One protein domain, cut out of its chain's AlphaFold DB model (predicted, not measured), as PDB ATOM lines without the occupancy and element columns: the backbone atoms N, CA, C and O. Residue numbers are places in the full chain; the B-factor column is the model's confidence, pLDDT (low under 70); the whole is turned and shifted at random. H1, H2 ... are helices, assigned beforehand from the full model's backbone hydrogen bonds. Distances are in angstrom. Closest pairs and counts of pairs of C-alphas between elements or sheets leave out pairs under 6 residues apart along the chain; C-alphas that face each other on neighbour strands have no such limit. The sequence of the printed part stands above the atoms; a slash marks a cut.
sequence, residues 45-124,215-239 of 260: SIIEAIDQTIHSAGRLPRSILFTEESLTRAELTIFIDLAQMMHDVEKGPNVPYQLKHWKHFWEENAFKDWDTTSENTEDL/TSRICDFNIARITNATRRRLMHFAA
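Overview. This is residues 45 to 124 and 215 to 239 of the 260 residues of an uncharacterized protein of Gibberella moniliformis (strain M3125 / FGSC 7600) (UniProt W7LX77). A long helix, H5, and the shorter H3 run side by side in opposite ways, and H4 crosses H3 on one face of this pair, from H1 at its first end to H5 at its last. H1 packs on H2, H3 and the start of H4, on the side of H3 away from H5, and H2 comes just before H3 along the chain. Residues 52 to 72 loop past the last end of H5 and come back to H2, while residues 116 to 124 run along H5 on the side away from H3. The printed part has 105 residues with five named helices, H1 to H5 in order along the chain, and no named strand; the class is all helix. It is compact, with a radius of gyration of the C-alphas of 13.5 A, and spans 41 by 33 by 18 A.

Arrangement. H1, residues 46 to 51, touches H2, residues 73 to 77, closest at the C-alphas of Ile 50 and Leu 76, 6.8 A apart. H1 only just touches H3, residues 80 to 91, with 3 pairs of C-alphas within 8 A, the closest being Ile 46 and Ile 80 at 6.5 A; they run opposite ways at a steep tilt of 56 degrees. H1 also touches H4, residues 99 to 110, about perpendicular at 89 degrees; the closest C-alphas, of Ala 49 and Leu 99, are 5.6 A apart. H2 and H3 meet only through their link. H3 touches H4 about perpendicular at 82 degrees, closest at the C-alphas of Ala 83 and Phe 105, 6.2 A apart. H3 touches H5, residues 215 to 239, at a shallow tilt of 20 degrees, opposite ways; H5 does so with residues 219 to 230 alone, and the closest C-alphas, of Val 89 and Cys 219, are 6.1 A apart. H4 touches H5 with residues 109 to 110 alone, about perpendicular at 78 degrees, closest at the C-alphas of Ala 110 and Thr 227, 5.6 A apart. The helix packing is mostly crossed, the helices standing at large angles to one another: of the 5 pairs of helices that touch and have a tilt, which leaves out H1 and H2, 1 is at a shallow tilt. H1 and H5 are apart. In H1, H2, H3 and H5 every O i to N i+4 pair is within hydrogen-bond range; in H4 it is 7 of 8.

Along the chain. H1 begins at C-alpha 46, (367.288, 277.177, 179.953), and is 8.7 A long. H2 is 6.5 A, H3 16.0 A and H4 15.6 A long. H5 runs 36.3 A from C-alpha 215, (352.234, 270.872, 159.535), to C-alpha 239, (361.364, 255.020, 190.863).

Size, cuts and confidence. The C-alphas farthest apart are those of Leu 60 and Thr 215, at 42.2 A. Residues 125 to 214 are not printed, and C-alphas 124 and 215 are 17.3 A apart across this cut. The link from H1 to H2 is long, with 21 residues. The mean pLDDT of the printed part is 92.7, and residue 120 is under 70.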
ATOM      1  N   SER A  45     368.740 281.727 178.793       90.94
ATOM      2  CA  SER A  45     369.107 280.316 178.678       90.94
ATOM      3  C   SER A  45     368.162 279.429 179.502       90.94
ATOM      4  O   SER A  45     367.572 279.863 180.492       90.94
ATOM      5  N   ILE A  46     368.051 278.146 179.144       92.94
ATOM      6  CA  ILE A  46     367.288 277.177 179.953       92.94
ATOM      7  C   ILE A  46     367.924 277.005 181.345       92.94
ATOM      8  O   ILE A  46     367.218 276.790 182.324       92.94
ATOM      9  N   ILE A  47     369.246 277.169 181.470       94.50
ATOM     10  CA  ILE A  47     369.935 277.139 182.769       94.50
ATOM     11  C   ILE A  47     369.452 278.270 183.681       94.50
ATOM     12  O   ILE A  47     369.125 278.010 184.834       94.50
ATOM     13  N   GLU A  48     369.321 279.489 183.157       93.75
ATOM     14  CA  GLU A  48     368.769 280.620 183.917       93.75
ATOM     15  C   GLU A  48     367.306 280.386 184.317       93.75
ATOM     16  O   GLU A  48     366.878 280.859 185.369       93.75
ATOM     17  N   ALA A  49     366.533 279.655 183.506       93.50
ATOM     18  CA  ALA A  49     365.177 279.247 183.868       93.50
ATOM     19  C   ALA A  49     365.177 278.220 185.017       93.50
ATOM     20  O   ALA A  49     364.387 278.341 185.954       93.50
ATOM     21  N   ILE A  50     366.099 277.250 184.987       94.62
ATOM     22  CA  ILE A  50     366.296 276.268 186.066       94.62
ATOM     23  C   ILE A  50     366.708 276.963 187.367       94.62
ATOM     24  O   ILE A  50     366.176 276.630 188.420       94.62
ATOM     25  N   ASP A  51     367.607 277.946 187.310       93.06
ATOM     26  CA  ASP A  51     368.047 278.689 188.500       93.06
ATOM     27  C   ASP A  51     366.917 279.518 189.137       93.06
ATOM     28  O   ASP A  51     366.951 279.801 190.332       93.06
ATOM     29  N   GLN A  52     365.887 279.859 188.359       91.94
ATOM     30  CA  GLN A  52     364.662 280.508 188.834       91.94
ATOM     31  C   GLN A  52     363.575 279.513 189.278       91.94
ATOM     32  O   GLN A  52     362.516 279.936 189.742       91.94
ATOM     33  N   THR A  53     363.808 278.207 189.131       91.31
ATOM     34  CA  THR A  53     362.858 277.149 189.499       91.31
ATOM     35  C   THR A  53     363.143 276.667 190.922       91.31
ATOM     36  O   THR A  53     364.271 276.284 191.255       91.31
ATOM     37  N   ILE A  54     362.112 276.661 191.772       91.31
ATOM     38  CA  ILE A  54     362.184 276.018 193.090       91.31
ATOM     39  C   ILE A  54     362.398 274.523 192.857       91.31
ATOM     40  O   ILE A  54     361.749 273.932 192.004       91.31
ATOM     41  N   HIS A  55     363.326 273.914 193.583       90.56
ATOM     42  CA  HIS A  55     363.681 272.512 193.395       90.56
ATOM     43  C   HIS A  55     363.885 271.818 194.735       90.56
ATOM     44  O   HIS A  55     364.292 272.425 195.728       90.56
ATOM     45  N   SER A  56     363.621 270.517 194.751       88.81
ATOM     46  CA  SER A  56     363.783 269.681 195.929       88.81
ATOM     47  C   SER A  56     365.259 269.498 196.294       88.81
ATOM     48  O   SER A  56     366.130 269.377 195.427       88.81
ATOM     49  N   ALA A  57     365.543 269.411 197.597       86.00
ATOM     50  CA  ALA A  57     366.858 269.025 198.113       86.00
ATOM     51  C   ALA A  57     367.117 267.509 197.996       86.00
ATOM     52  O   ALA A  57     368.263 267.067 198.080       86.00
ATOM     53  N   GLY A  58     366.067 266.705 197.812       89.75
ATOM     54  CA  GLY A  58     366.161 265.252 197.738       89.75
ATOM     55  C   GLY A  58     364.810 264.564 197.908       89.75
ATOM     56  O   GLY A  58     363.869 265.128 198.464       89.75
ATOM     57  N   ARG A  59     364.709 263.317 197.446       93.44
ATOM     58  CA  ARG A  59     363.524 262.474 197.646       93.44
ATOM     59  C   ARG A  59     363.877 260.993 197.718       93.44
ATOM     60  O   ARG A  59     364.865 260.533 197.139       93.44
ATOM     61  N   LEU A  60     363.025 260.240 198.408       92.19
ATOM     62  CA  LEU A  60     363.143 258.788 198.508       92.19
ATOM     63  C   LEU A  60     362.729 258.105 197.192       92.19
ATOM     64  O   LEU A  60     361.937 258.664 196.425       92.19
ATOM     65  N   PRO A  61     363.225 256.885 196.925       93.00
ATOM     66  CA  PRO A  61     362.706 256.049 195.848       93.00
ATOM     67  C   PRO A  61     361.187 255.863 195.951       93.00
ATOM     68  O   PRO A  61     360.640 255.789 197.050       93.00
ATOM     69  N   ARG A  62     360.520 255.727 194.800       91.56
ATOM     70  CA  ARG A  62     359.058 255.580 194.646       91.56
ATOM     71  C   ARG A  62     358.231 256.777 195.138       91.56
ATOM     72  O   ARG A  62     357.067 256.615 195.489       91.56
ATOM     73  N   SER A  63     358.818 257.971 195.146       92.31
ATOM     74  CA  SER A  63     358.068 259.210 195.389       92.31
ATOM     75  C   SER A  63     357.217 259.576 194.175       92.31
ATOM     76  O   SER A  63     357.642 259.362 193.041       92.31
ATOM     77  N   ILE A  64     356.047 260.166 194.410       93.25
ATOM     78  CA  ILE A  64     355.180 260.680 193.344       93.25
ATOM     79  C   ILE A  64     355.708 262.046 192.897       93.25
ATOM     80  O   ILE A  64     355.957 262.908 193.738       93.25
ATOM     81  N   LEU A  65     355.870 262.240 191.587       93.19
ATOM     82  CA  LEU A  65     356.197 263.535 190.990       93.19
ATOM     83  C   LEU A  65     354.955 264.081 190.293       93.19
ATOM     84  O   LEU A  65     354.398 263.414 189.421       93.19
ATOM     85  N   PHE A  66     354.563 265.289 190.674       91.19
ATOM     86  CA  PHE A  66     353.384 265.986 190.152       91.19
ATOM     87  C   PHE A  66     353.694 267.435 189.732       91.19
ATOM     88  O   PHE A  66     352.843 268.092 189.145       91.19
ATOM     89  N   THR A  67     354.912 267.921 190.003       94.06
ATOM     90  CA  THR A  67     355.447 269.217 189.548       94.06
ATOM     91  C   THR A  67     356.961 269.137 189.356       94.06
ATOM     92  O   THR A  67     357.633 268.247 189.893       94.06
ATOM     93  N   GLU A  68     357.523 270.103 188.634       94.31
ATOM     94  CA  GLU A  68     358.964 270.285 188.467       94.31
ATOM     95  C   GLU A  68     359.686 270.579 189.788       94.31
ATOM     96  O   GLU A  68     360.840 270.189 189.953       94.31
ATOM     97  N   GLU A  69     358.993 271.162 190.771       93.81
ATOM     98  CA  GLU A  69     359.545 271.443 192.103       93.81
ATOM     99  C   GLU A  69     359.940 270.166 192.861       93.81
ATOM    100  O   GLU A  69     360.798 270.182 193.747       93.81
ATOM    101  N   SER A  70     359.357 269.026 192.478       93.00
ATOM    102  CA  SER A  70     359.676 267.707 193.037       93.00
ATOM    103  C   SER A  70     361.044 267.168 192.579       93.00
ATOM    104  O   SER A  70     361.544 266.162 193.106       93.00
ATOM    105  N   LEU A  71     361.661 267.808 191.583       95.06
ATOM    106  CA  LEU A  71     362.961 267.443 191.034       95.06
ATOM    107  C   LEU A  71     364.078 268.229 191.712       95.06
ATOM    108  O   LEU A  71     363.902 269.367 192.131       95.06
ATOM    109  N   THR A  72     365.258 267.625 191.795       95.81
ATOM    110  CA  THR A  72     366.483 268.337 192.166       95.81
ATOM    111  C   THR A  72     366.977 269.174 190.993       95.81
ATOM    112  O   THR A  72     366.704 268.871 189.828       95.81
ATOM    113  N   ARG A  73     367.817 270.176 191.272       95.38
ATOM    114  CA  ARG A  73     368.462 270.967 190.217       95.38
ATOM    115  C   ARG A  73     369.204 270.096 189.195       95.38
ATOM    116  O   ARG A  73     369.146 270.375 188.001       95.38
ATOM    117  N   ALA A  74     369.898 269.051 189.644       94.69
ATOM    118  CA  ALA A  74     370.626 268.152 188.751       94.69
ATOM    119  C   ALA A  74     369.673 267.374 187.826       94.69
ATOM    120  O   ALA A  74     369.956 267.212 186.645       94.69
ATOM    121  N   GLU A  75     368.508 266.958 188.314       96.00
ATOM    122  CA  GLU A  75     367.509 266.277 187.484       96.00
ATOM    123  C   GLU A  75     366.835 267.223 186.503       96.00
ATOM    124  O   GLU A  75     366.634 266.837 185.357       96.00
ATOM    125  N   LEU A  76     366.569 268.473 186.894       96.56
ATOM    126  CA  LEU A  76     366.053 269.491 185.974       96.56
ATOM    127  C   LEU A  76     366.988 269.689 184.772       96.56
ATOM    128  O   LEU A  76     366.515 269.797 183.641       96.56
ATOM    129  N   THR A  77     368.312 269.645 184.976       95.81
ATOM    130  CA  THR A  77     369.269 269.760 183.857       95.81
ATOM    131  C   THR A  77     369.178 268.615 182.853       95.81
ATOM    132  O   THR A  77     369.506 268.802 181.683       95.81
ATOM    133  N   ILE A  78     368.676 267.450 183.269       95.81
ATOM    134  CA  ILE A  78     368.481 266.317 182.370       95.81
ATOM    135  C   ILE A  78     367.383 266.610 181.345       95.81
ATOM    136  O   ILE A  78     367.379 265.965 180.313       95.81
ATOM    137  N   PHE A  79     366.487 267.576 181.564       96.88
ATOM    138  CA  PHE A  79     365.390 267.898 180.638       96.88
ATOM    139  C   PHE A  79     365.695 269.040 179.662       96.88
ATOM    140  O   PHE A  79     364.834 269.380 178.853       96.88
ATOM    141  N   ILE A  80     366.899 269.626 179.701       95.81
ATOM    142  CA  ILE A  80     367.278 270.761 178.836       95.81
ATOM    143  C   ILE A  80     367.107 270.422 177.352       95.81
ATOM    144  O   ILE A  80     366.582 271.229 176.592       95.81
ATOM    145  N   ASP A  81     367.522 269.223 176.947       95.56
ATOM    146  CA  ASP A  81     367.412 268.736 175.570       95.56
ATOM    147  C   ASP A  81     365.950 268.638 175.100       95.56
ATOM    148  O   ASP A  81     365.625 269.109 174.013       95.56
ATOM    149  N   LEU A  82     365.058 268.080 175.919       97.00
ATOM    150  CA  LEU A  82     363.634 267.927 175.609       97.00
ATOM    151  C   LEU A  82     362.898 269.269 175.632       97.00
ATOM    152  O   LEU A  82     362.063 269.516 174.764       97.00
ATOM    153  N   ALA A  83     363.224 270.151 176.578       96.88
ATOM    154  CA  ALA A  83     362.638 271.485 176.656       96.88
ATOM    155  C   ALA A  83     363.065 272.366 175.471       96.88
ATOM    156  O   ALA A  83     362.233 273.080 174.908       96.88
ATOM    157  N   GLN A  84     364.333 272.284 175.055       95.69
ATOM    158  CA  GLN A  84     364.808 272.957 173.847       95.69
ATOM    159  C   GLN A  84     364.126 272.388 172.602       95.69
ATOM    160  O   GLN A  84     363.602 273.145 171.790       95.69
ATOM    161  N   MET A  85     364.066 271.059 172.484       95.75
ATOM    162  CA  MET A  85     363.427 270.382 171.358       95.75
ATOM    163  C   MET A  85     361.944 270.758 171.225       95.75
ATOM    164  O   MET A  85     361.471 271.001 170.119       95.75
ATOM    165  N   MET A  86     361.207 270.849 172.337       96.50
ATOM    166  CA  MET A  86     359.808 271.289 172.328       96.50
ATOM    167  C   MET A  86     359.674 272.737 171.864       96.50
ATOM    168  O   MET A  86     358.837 273.036 171.015       96.50
ATOM    169  N   HIS A  87     360.521 273.627 172.383       96.06
ATOM    170  CA  HIS A  87     360.533 275.029 171.972       96.06
ATOM    171  C   HIS A  87     360.809 275.182 170.473       96.06
ATOM    172  O   HIS A  87     360.113 275.944 169.803       96.06
ATOM    173  N   ASP A  88     361.752 274.414 169.928       95.06
ATOM    174  CA  ASP A  88     362.066 274.440 168.498       95.06
ATOM    175  C   ASP A  88     360.883 273.949 167.643       95.06
ATOM    176  O   ASP A  88     360.627 274.515 166.581       95.06
ATOM    177  N   VAL A  89     360.112 272.959 168.112       94.81
ATOM    178  CA  VAL A  89     358.889 272.486 167.434       94.81
ATOM    179  C   VAL A  89     357.757 273.519 167.501       94.81
ATOM    180  O   VAL A  89     357.049 273.722 166.517       94.81
ATOM    181  N   GLU A  90     357.562 274.173 168.646       93.88
ATOM    182  CA  GLU A  90     356.441 275.098 168.859       93.88
ATOM    183  C   GLU A  90     356.676 276.496 168.281       93.88
ATOM    184  O   GLU A  90     355.727 277.169 167.864       93.88
ATOM    185  N   LYS A  91     357.916 276.987 168.345       93.44
ATOM    186  CA  LYS A  91     358.277 278.367 167.987       93.44
ATOM    187  C   LYS A  91     359.142 278.444 166.740       93.44
ATOM    188  O   LYS A  91     359.185 279.502 166.115       93.44
ATOM    189  N   GLY A  92     359.776 277.344 166.361       90.31
ATOM    190  CA  GLY A  92     360.767 277.302 165.302       90.31
ATOM    191  C   GLY A  92     362.188 277.523 165.831       90.31
ATOM    192  O   GLY A  92     362.390 278.135 166.889       90.31
ATOM    193  N   PRO A  93     363.194 277.063 165.073       86.81
ATOM    194  CA  PRO A  93     364.590 277.227 165.443       86.81
ATOM    195  C   PRO A  93     364.973 278.712 165.463       86.81
ATOM    196  O   PRO A  93     364.487 279.512 164.663       86.81
ATOM    197  N   ASN A  94     365.908 279.073 166.344       87.12
ATOM    198  CA  ASN A  94     366.437 280.436 166.524       87.12
ATOM    199  C   ASN A  94     365.470 281.459 167.145       87.12
ATOM    200  O   ASN A  94     365.824 282.636 167.256       87.12
ATOM    201  N   VAL A  95     364.276 281.055 167.592       91.62
ATOM    202  CA  VAL A  95     363.439 281.940 168.412       91.62
ATOM    203  C   VAL A  95     364.025 282.024 169.826       91.62
ATOM    204  O   VAL A  95     364.278 280.978 170.424       91.62
ATOM    205  N   PRO A  96     364.224 283.227 170.405       92.62
ATOM    206  CA  PRO A  96     364.755 283.359 171.757       92.62
ATOM    207  C   PRO A  96     363.902 282.627 172.799       92.62
ATOM    208  O   PRO A  96     362.679 282.799 172.867       92.62
ATOM    209  N   TYR A  97     364.566 281.830 173.634       92.81
ATOM    210  CA  TYR A  97     363.931 281.111 174.731       92.81
ATOM    211  C   TYR A  97     363.554 282.080 175.865       92.81
ATOM    212  O   TYR A  97     364.249 283.060 176.116       92.81
ATOM    213  N   GLN A  98     362.424 281.855 176.534       93.56
ATOM    214  CA  GLN A  98     361.899 282.719 177.599       93.56
ATOM    215  C   GLN A  98     361.432 281.856 178.769       93.56
ATOM    216  O   GLN A  98     361.021 280.717 178.564       93.56
ATOM    217  N   LEU A  99     361.390 282.418 179.983       93.25
ATOM    218  CA  LEU A  99     360.935 281.694 181.180       93.25
ATOM    219  C   LEU A  99     359.539 281.077 181.008       93.25
ATOM    220  O   LEU A  99     359.282 279.973 181.472       93.25
ATOM    221  N   LYS A 100     358.643 281.756 180.283       94.56
ATOM    222  CA  LYS A 100     357.305 281.232 179.979       94.56
ATOM    223  C   LYS A 100     357.333 279.926 179.174       94.56
ATOM    224  O   LYS A 100     356.421 279.130 179.321       94.56
ATOM    225  N   HIS A 101     358.353 279.702 178.339       95.56
ATOM    226  CA  HIS A 101     358.495 278.457 177.578       95.56
ATOM    227  C   HIS A 101     358.915 277.304 178.499       95.56
ATOM    228  O   HIS A 101     358.426 276.193 178.337       95.56
ATOM    229  N   TRP A 102     359.749 277.584 179.508       96.19
ATOM    230  CA  TRP A 102     360.109 276.607 180.540       96.19
ATOM    231  C   TRP A 102     358.905 276.205 181.388       96.19
ATOM    232  O   TRP A 102     358.657 275.021 181.578       96.19
ATOM    233  N   LYS A 103     358.113 277.187 181.832       95.75
ATOM    234  CA  LYS A 103     356.868 276.918 182.564       95.75
ATOM    235  C   LYS A 103     355.869 276.133 181.719       95.75
ATOM    236  O   LYS A 103     355.374 275.109 182.161       95.75
ATOM    237  N   HIS A 104     355.661 276.546 180.468       96.25
ATOM    238  CA  HIS A 104     354.789 275.844 179.520       96.25
ATOM    239  C   HIS A 104     355.226 274.389 179.276       96.25
ATOM    240  O   HIS A 104     354.387 273.493 179.212       96.25
ATOM    241  N   PHE A 105     356.532 274.115 179.193       97.44
ATOM    242  CA  PHE A 105     357.051 272.746 179.085       97.44
ATOM    243  C   PHE A 105     356.626 271.862 180.273       97.44
ATOM    244  O   PHE A 105     356.275 270.697 180.080       97.44
ATOM    245  N   TRP A 106     356.615 272.397 181.494       97.44
ATOM    246  CA  TRP A 106     356.220 271.634 182.679       97.44
ATOM    247  C   TRP A 106     354.705 271.576 182.872       97.44
ATOM    248  O   TRP A 106     354.140 270.482 182.923       97.44
ATOM    249  N   GLU A 107     354.060 272.739 182.927       95.56
ATOM    250  CA  GLU A 107     352.649 272.908 183.288       95.56
ATOM    251  C   GLU A 107     351.711 272.373 182.199       95.56
ATOM    252  O   GLU A 107     350.776 271.631 182.489       95.56
ATOM    253  N   GLU A 108     351.978 272.697 180.930       95.25
ATOM    254  CA  GLU A 108     351.065 272.391 179.821       95.25
ATOM    255  C   GLU A 108     351.413 271.098 179.080       95.25
ATOM    256  O   GLU A 108     350.607 270.608 178.285       95.25
ATOM    257  N   ASN A 109     352.586 270.516 179.343       94.38
ATOM    258  CA  ASN A 109     353.040 269.319 178.642       94.38
ATOM    259  C   ASN A 109     353.410 268.185 179.602       94.38
ATOM    260  O   ASN A 109     352.733 267.155 179.633       94.38
ATOM    261  N   ALA A 110     354.467 268.348 180.401       94.75
ATOM    262  CA  ALA A 110     354.987 267.261 181.229       94.75
ATOM    263  C   ALA A 110     353.963 266.754 182.259       94.75
ATOM    264  O   ALA A 110     353.705 265.548 182.302       94.75
ATOM    265  N   PHE A 111     353.352 267.665 183.023       94.88
ATOM    266  CA  PHE A 111     352.455 267.361 184.146       94.88
ATOM    267  C   PHE A 111     350.978 267.679 183.883       94.88
ATOM    268  O   PHE A 111     350.133 267.447 184.746       94.88
ATOM    269  N   LYS A 112     350.631 268.166 182.684       94.12
ATOM    270  CA  LYS A 112     349.232 268.414 182.326       94.12
ATOM    271  C   LYS A 112     348.406 267.136 182.423       94.12
ATOM    272  O   LYS A 112     348.647 266.188 181.665       94.12
ATOM    273  N   ASP A 113     347.451 267.148 183.352       91.44
ATOM    274  CA  ASP A 113     346.552 266.035 183.673       91.44
ATOM    275  C   ASP A 113     347.300 264.699 183.877       91.44
ATOM    276  O   ASP A 113     346.798 263.632 183.519       91.44
ATOM    277  N   TRP A 114     348.535 264.753 184.390       94.31
ATOM    278  CA  TRP A 114     349.419 263.593 184.487       94.31
ATOM    279  C   TRP A 114     350.376 263.688 185.674       94.31
ATOM    280  O   TRP A 114     350.964 264.733 185.944       94.31
ATOM    281  N   ASP A 115     350.614 262.551 186.317       92.88
ATOM    282  CA  ASP A 115     351.668 262.365 187.312       92.88
ATOM    283  C   ASP A 115     352.334 260.988 187.150       92.88
ATOM    284  O   ASP A 115     351.931 260.157 186.333       92.88
ATOM    285  N   THR A 116     353.348 260.694 187.963       92.19
ATOM    286  CA  THR A 116     354.084 259.420 187.864       92.19
ATOM    287  C   THR A 116     353.302 258.178 188.306       92.19
ATOM    288  O   THR A 116     353.848 257.078 188.230       92.19
ATOM    289  N   THR A 117     352.068 258.322 188.798       91.00
ATOM    290  CA  THR A 117     351.162 257.194 189.081       91.00
ATOM    291  C   THR A 117     350.283 256.832 187.885       91.00
ATOM    292  O   THR A 117     349.675 255.764 187.873       91.00
ATOM    293  N   SER A 118     350.242 257.694 186.868       87.75
ATOM    294  CA  SER A 118     349.431 257.513 185.668       87.75
ATOM    295  C   SER A 118     349.950 256.372 184.778       87.75
ATOM    296  O   SER A 118     351.157 256.146 184.657       87.75
ATOM    297  N   GLU A 119     349.031 255.654 184.126       76.44
ATOM    298  CA  GLU A 119     349.372 254.561 183.208       76.44
ATOM    299  C   GLU A 119     349.890 255.061 181.850       76.44
ATOM    300  O   GLU A 119     349.432 256.074 181.334       76.44
ATOM    301  N   ASN A 120     350.807 254.274 181.275       64.81
ATOM    302  CA  ASN A 120     351.324 254.272 179.899       64.81
ATOM    303  C   ASN A 120     351.825 255.612 179.295       64.81
ATOM    304  O   ASN A 120     351.123 256.609 179.186       64.81
ATOM    305  N   THR A 121     353.061 255.603 178.786       75.31
ATOM    306  CA  THR A 121     353.706 256.730 178.073       75.31
ATOM    307  C   THR A 121     354.221 256.272 176.707       75.31
ATOM    308  O   THR A 121     355.359 256.547 176.319       75.31
ATOM    309  N   GLU A 122     353.407 255.496 175.995       79.50
ATOM    310  CA  GLU A 122     353.733 254.967 174.671       79.50
ATOM    311  C   GLU A 122     353.516 255.991 173.555       79.50
ATOM    312  O   GLU A 122     352.561 256.769 173.542       79.50
ATOM    313  N   ASP A 123     354.430 255.973 172.585       83.88
ATOM    314  CA  ASP A 123     354.358 256.821 171.403       83.88
ATOM    315  C   ASP A 123     353.356 256.212 170.409       83.88
ATOM    316  O   ASP A 123     353.597 255.152 169.827       83.88
ATOM    317  N   LEU A 124     352.229 256.892 170.194       83.44
ATOM    318  CA  LEU A 124     351.275 256.521 169.150       83.44
ATOM    319  C   LEU A 124     351.833 256.875 167.764       83.44
ATOM    320  O   LEU A 124     352.538 257.874 167.640       83.44
ATOM    321  N   THR A 215     351.245 270.231 158.655       89.12
ATOM    322  CA  THR A 215     352.234 270.872 159.535       89.12
ATOM    323  C   THR A 215     351.785 270.815 160.993       89.12
ATOM    324  O   THR A 215     352.500 270.279 161.833       89.12
ATOM    325  N   SER A 216     350.565 271.283 161.295       90.38
ATOM    326  CA  SER A 216     350.016 271.279 162.659       90.38
ATOM    327  C   SER A 216     350.029 269.881 163.263       90.38
ATOM    328  O   SER A 216     350.429 269.705 164.405       90.38
ATOM    329  N   ARG A 217     349.643 268.863 162.487       89.81
ATOM    330  CA  ARG A 217     349.599 267.491 162.989       89.81
ATOM    331  C   ARG A 217     350.991 266.917 163.251       89.81
ATOM    332  O   ARG A 217     351.149 266.118 164.169       89.81
ATOM    333  N   ILE A 218     351.981 267.269 162.432       91.56
ATOM    334  CA  ILE A 218     353.374 266.872 162.663       91.56
ATOM    335  C   ILE A 218     353.894 267.538 163.941       91.56
ATOM    336  O   ILE A 218     354.490 266.848 164.767       91.56
ATOM    337  N   CYS A 219     353.595 268.824 164.156       92.44
ATOM    338  CA  CYS A 219     353.905 269.514 165.409       92.44
ATOM    339  C   CYS A 219     353.253 268.815 166.611       92.44
ATOM    340  O   CYS A 219     353.967 268.440 167.537       92.44
ATOM    341  N   ASP A 220     351.941 268.554 166.571       92.25
ATOM    342  CA  ASP A 220     351.209 267.880 167.656       92.25
ATOM    343  C   ASP A 220     351.803 266.498 167.971       92.25
ATOM    344  O   ASP A 220     351.985 266.121 169.129       92.25
ATOM    345  N   PHE A 221     352.149 265.739 166.928       93.31
ATOM    346  CA  PHE A 221     352.794 264.437 167.060       93.31
ATOM    347  C   PHE A 221     354.182 264.537 167.703       93.31
ATOM    348  O   PHE A 221     354.499 263.767 168.611       93.31
ATOM    349  N   ASN A 222     355.008 265.484 167.257       95.00
ATOM    350  CA  ASN A 222     356.342 265.700 167.805       95.00
ATOM    351  C   ASN A 222     356.270 266.136 169.276       95.00
ATOM    352  O   ASN A 222     356.978 265.567 170.106       95.00
ATOM    353  N   ILE A 223     355.362 267.057 169.619       95.00
ATOM    354  CA  ILE A 223     355.097 267.479 171.002       95.00
ATOM    355  C   ILE A 223     354.710 266.271 171.858       95.00
ATOM    356  O   ILE A 223     355.327 266.044 172.897       95.00
ATOM    357  N   ALA A 224     353.768 265.437 171.404       93.69
ATOM    358  CA  ALA A 224     353.348 264.247 172.144       93.69
ATOM    359  C   ALA A 224     354.518 263.286 172.430       93.69
ATOM    360  O   ALA A 224     354.649 262.780 173.547       93.69
ATOM    361  N   ARG A 225     355.417 263.069 171.463       94.19
ATOM    362  CA  ARG A 225     356.600 262.210 171.655       94.19
ATOM    363  C   ARG A 225     357.613 262.793 172.630       94.19
ATOM    364  O   ARG A 225     358.186 262.046 173.426       94.19
ATOM    365  N   ILE A 226     357.835 264.103 172.580       95.75
ATOM    366  CA  ILE A 226     358.709 264.796 173.533       95.75
ATOM    367  C   ILE A 226     358.112 264.686 174.938       95.75
ATOM    368  O   ILE A 226     358.809 264.263 175.857       95.75
ATOM    369  N   THR A 227     356.815 264.956 175.091       95.69
ATOM    370  CA  THR A 227     356.080 264.807 176.354       95.69
ATOM    371  C   THR A 227     356.189 263.390 176.909       95.69
ATOM    372  O   THR A 227     356.533 263.206 178.076       95.69
ATOM    373  N   ASN A 228     355.991 262.365 176.081       94.19
ATOM    374  CA  ASN A 228     356.153 260.978 176.509       94.19
ATOM    375  C   ASN A 228     357.593 260.659 176.937       94.19
ATOM    376  O   ASN A 228     357.800 259.994 177.950       94.19
ATOM    377  N   ALA A 229     358.606 261.151 176.213       94.69
ATOM    378  CA  ALA A 229     360.006 260.986 176.606       94.69
ATOM    379  C   ALA A 229     360.309 261.666 177.952       94.69
ATOM    380  O   ALA A 229     360.972 261.064 178.802       94.69
ATOM    381  N   THR A 230     359.770 262.867 178.177       95.75
ATOM    382  CA  THR A 230     359.826 263.579 179.460       95.75
ATOM    383  C   THR A 230     359.206 262.732 180.568       95.75
ATOM    384  O   THR A 230     359.855 262.453 181.575       95.75
ATOM    385  N   ARG A 231     357.987 262.230 180.361       95.31
ATOM    386  CA  ARG A 231     357.266 261.410 181.342       95.31
ATOM    387  C   ARG A 231     357.986 260.096 181.654       95.31
ATOM    388  O   ARG A 231     358.090 259.731 182.821       95.31
ATOM    389  N   ARG A 232     358.606 259.440 180.666       94.00
ATOM    390  CA  ARG A 232     359.466 258.260 180.892       94.00
ATOM    391  C   ARG A 232     360.667 258.576 181.794       94.00
ATOM    392  O   ARG A 232     360.970 257.796 182.699       94.00
ATOM    393  N   ARG A 233     361.324 259.731 181.606       94.62
ATOM    394  CA  ARG A 233     362.403 260.194 182.506       94.62
ATOM    395  C   ARG A 233     361.877 260.475 183.914       94.62
ATOM    396  O   ARG A 233     362.499 260.042 184.881       94.62
ATOM    397  N   LEU A 234     360.722 261.131 184.034       95.06
ATOM    398  CA  LEU A 234     360.072 261.393 185.323       95.06
ATOM    399  C   LEU A 234     359.732 260.094 186.062       95.06
ATOM    400  O   LEU A 234     360.065 259.965 187.235       95.06
ATOM    401  N   MET A 235     359.159 259.099 185.384       93.56
ATOM    402  CA  MET A 235     358.874 257.787 185.978       93.56
ATOM    403  C   MET A 235     360.150 257.091 186.472       93.56
ATOM    404  O   MET A 235     360.156 256.503 187.553       93.56
ATOM    405  N   HIS A 236     361.253 257.185 185.722       93.19
ATOM    406  CA  HIS A 236     362.543 256.664 186.173       93.19
ATOM    407  C   HIS A 236     363.017 257.359 187.458       93.19
ATOM    408  O   HIS A 236     363.360 256.694 188.433       93.19
ATOM    409  N   PHE A 237     362.986 258.691 187.480       94.38
ATOM    410  CA  PHE A 237     363.389 259.509 188.623       94.38
ATOM    411  C   PHE A 237     362.493 259.335 189.852       94.38
ATOM    412  O   PHE A 237     362.994 259.335 190.981       94.38
ATOM    413  N   ALA A 238     361.195 259.121 189.658       93.81
ATOM    414  CA  ALA A 238     360.282 258.700 190.711       93.81
ATOM    415  C   ALA A 238     360.705 257.347 191.291       93.81
ATOM    416  O   ALA A 238     360.817 257.204 192.505       93.81
ATOM    417  N   ALA A 239     361.011 256.369 190.435       92.94
ATOM    418  CA  ALA A 239     361.364 255.020 190.863       92.94
ATOM    419  C   ALA A 239     362.676 254.958 191.664       92.94
ATOM    420  O   ALA A 239     362.717 254.263 192.679       92.94
TER     421      ALA A 239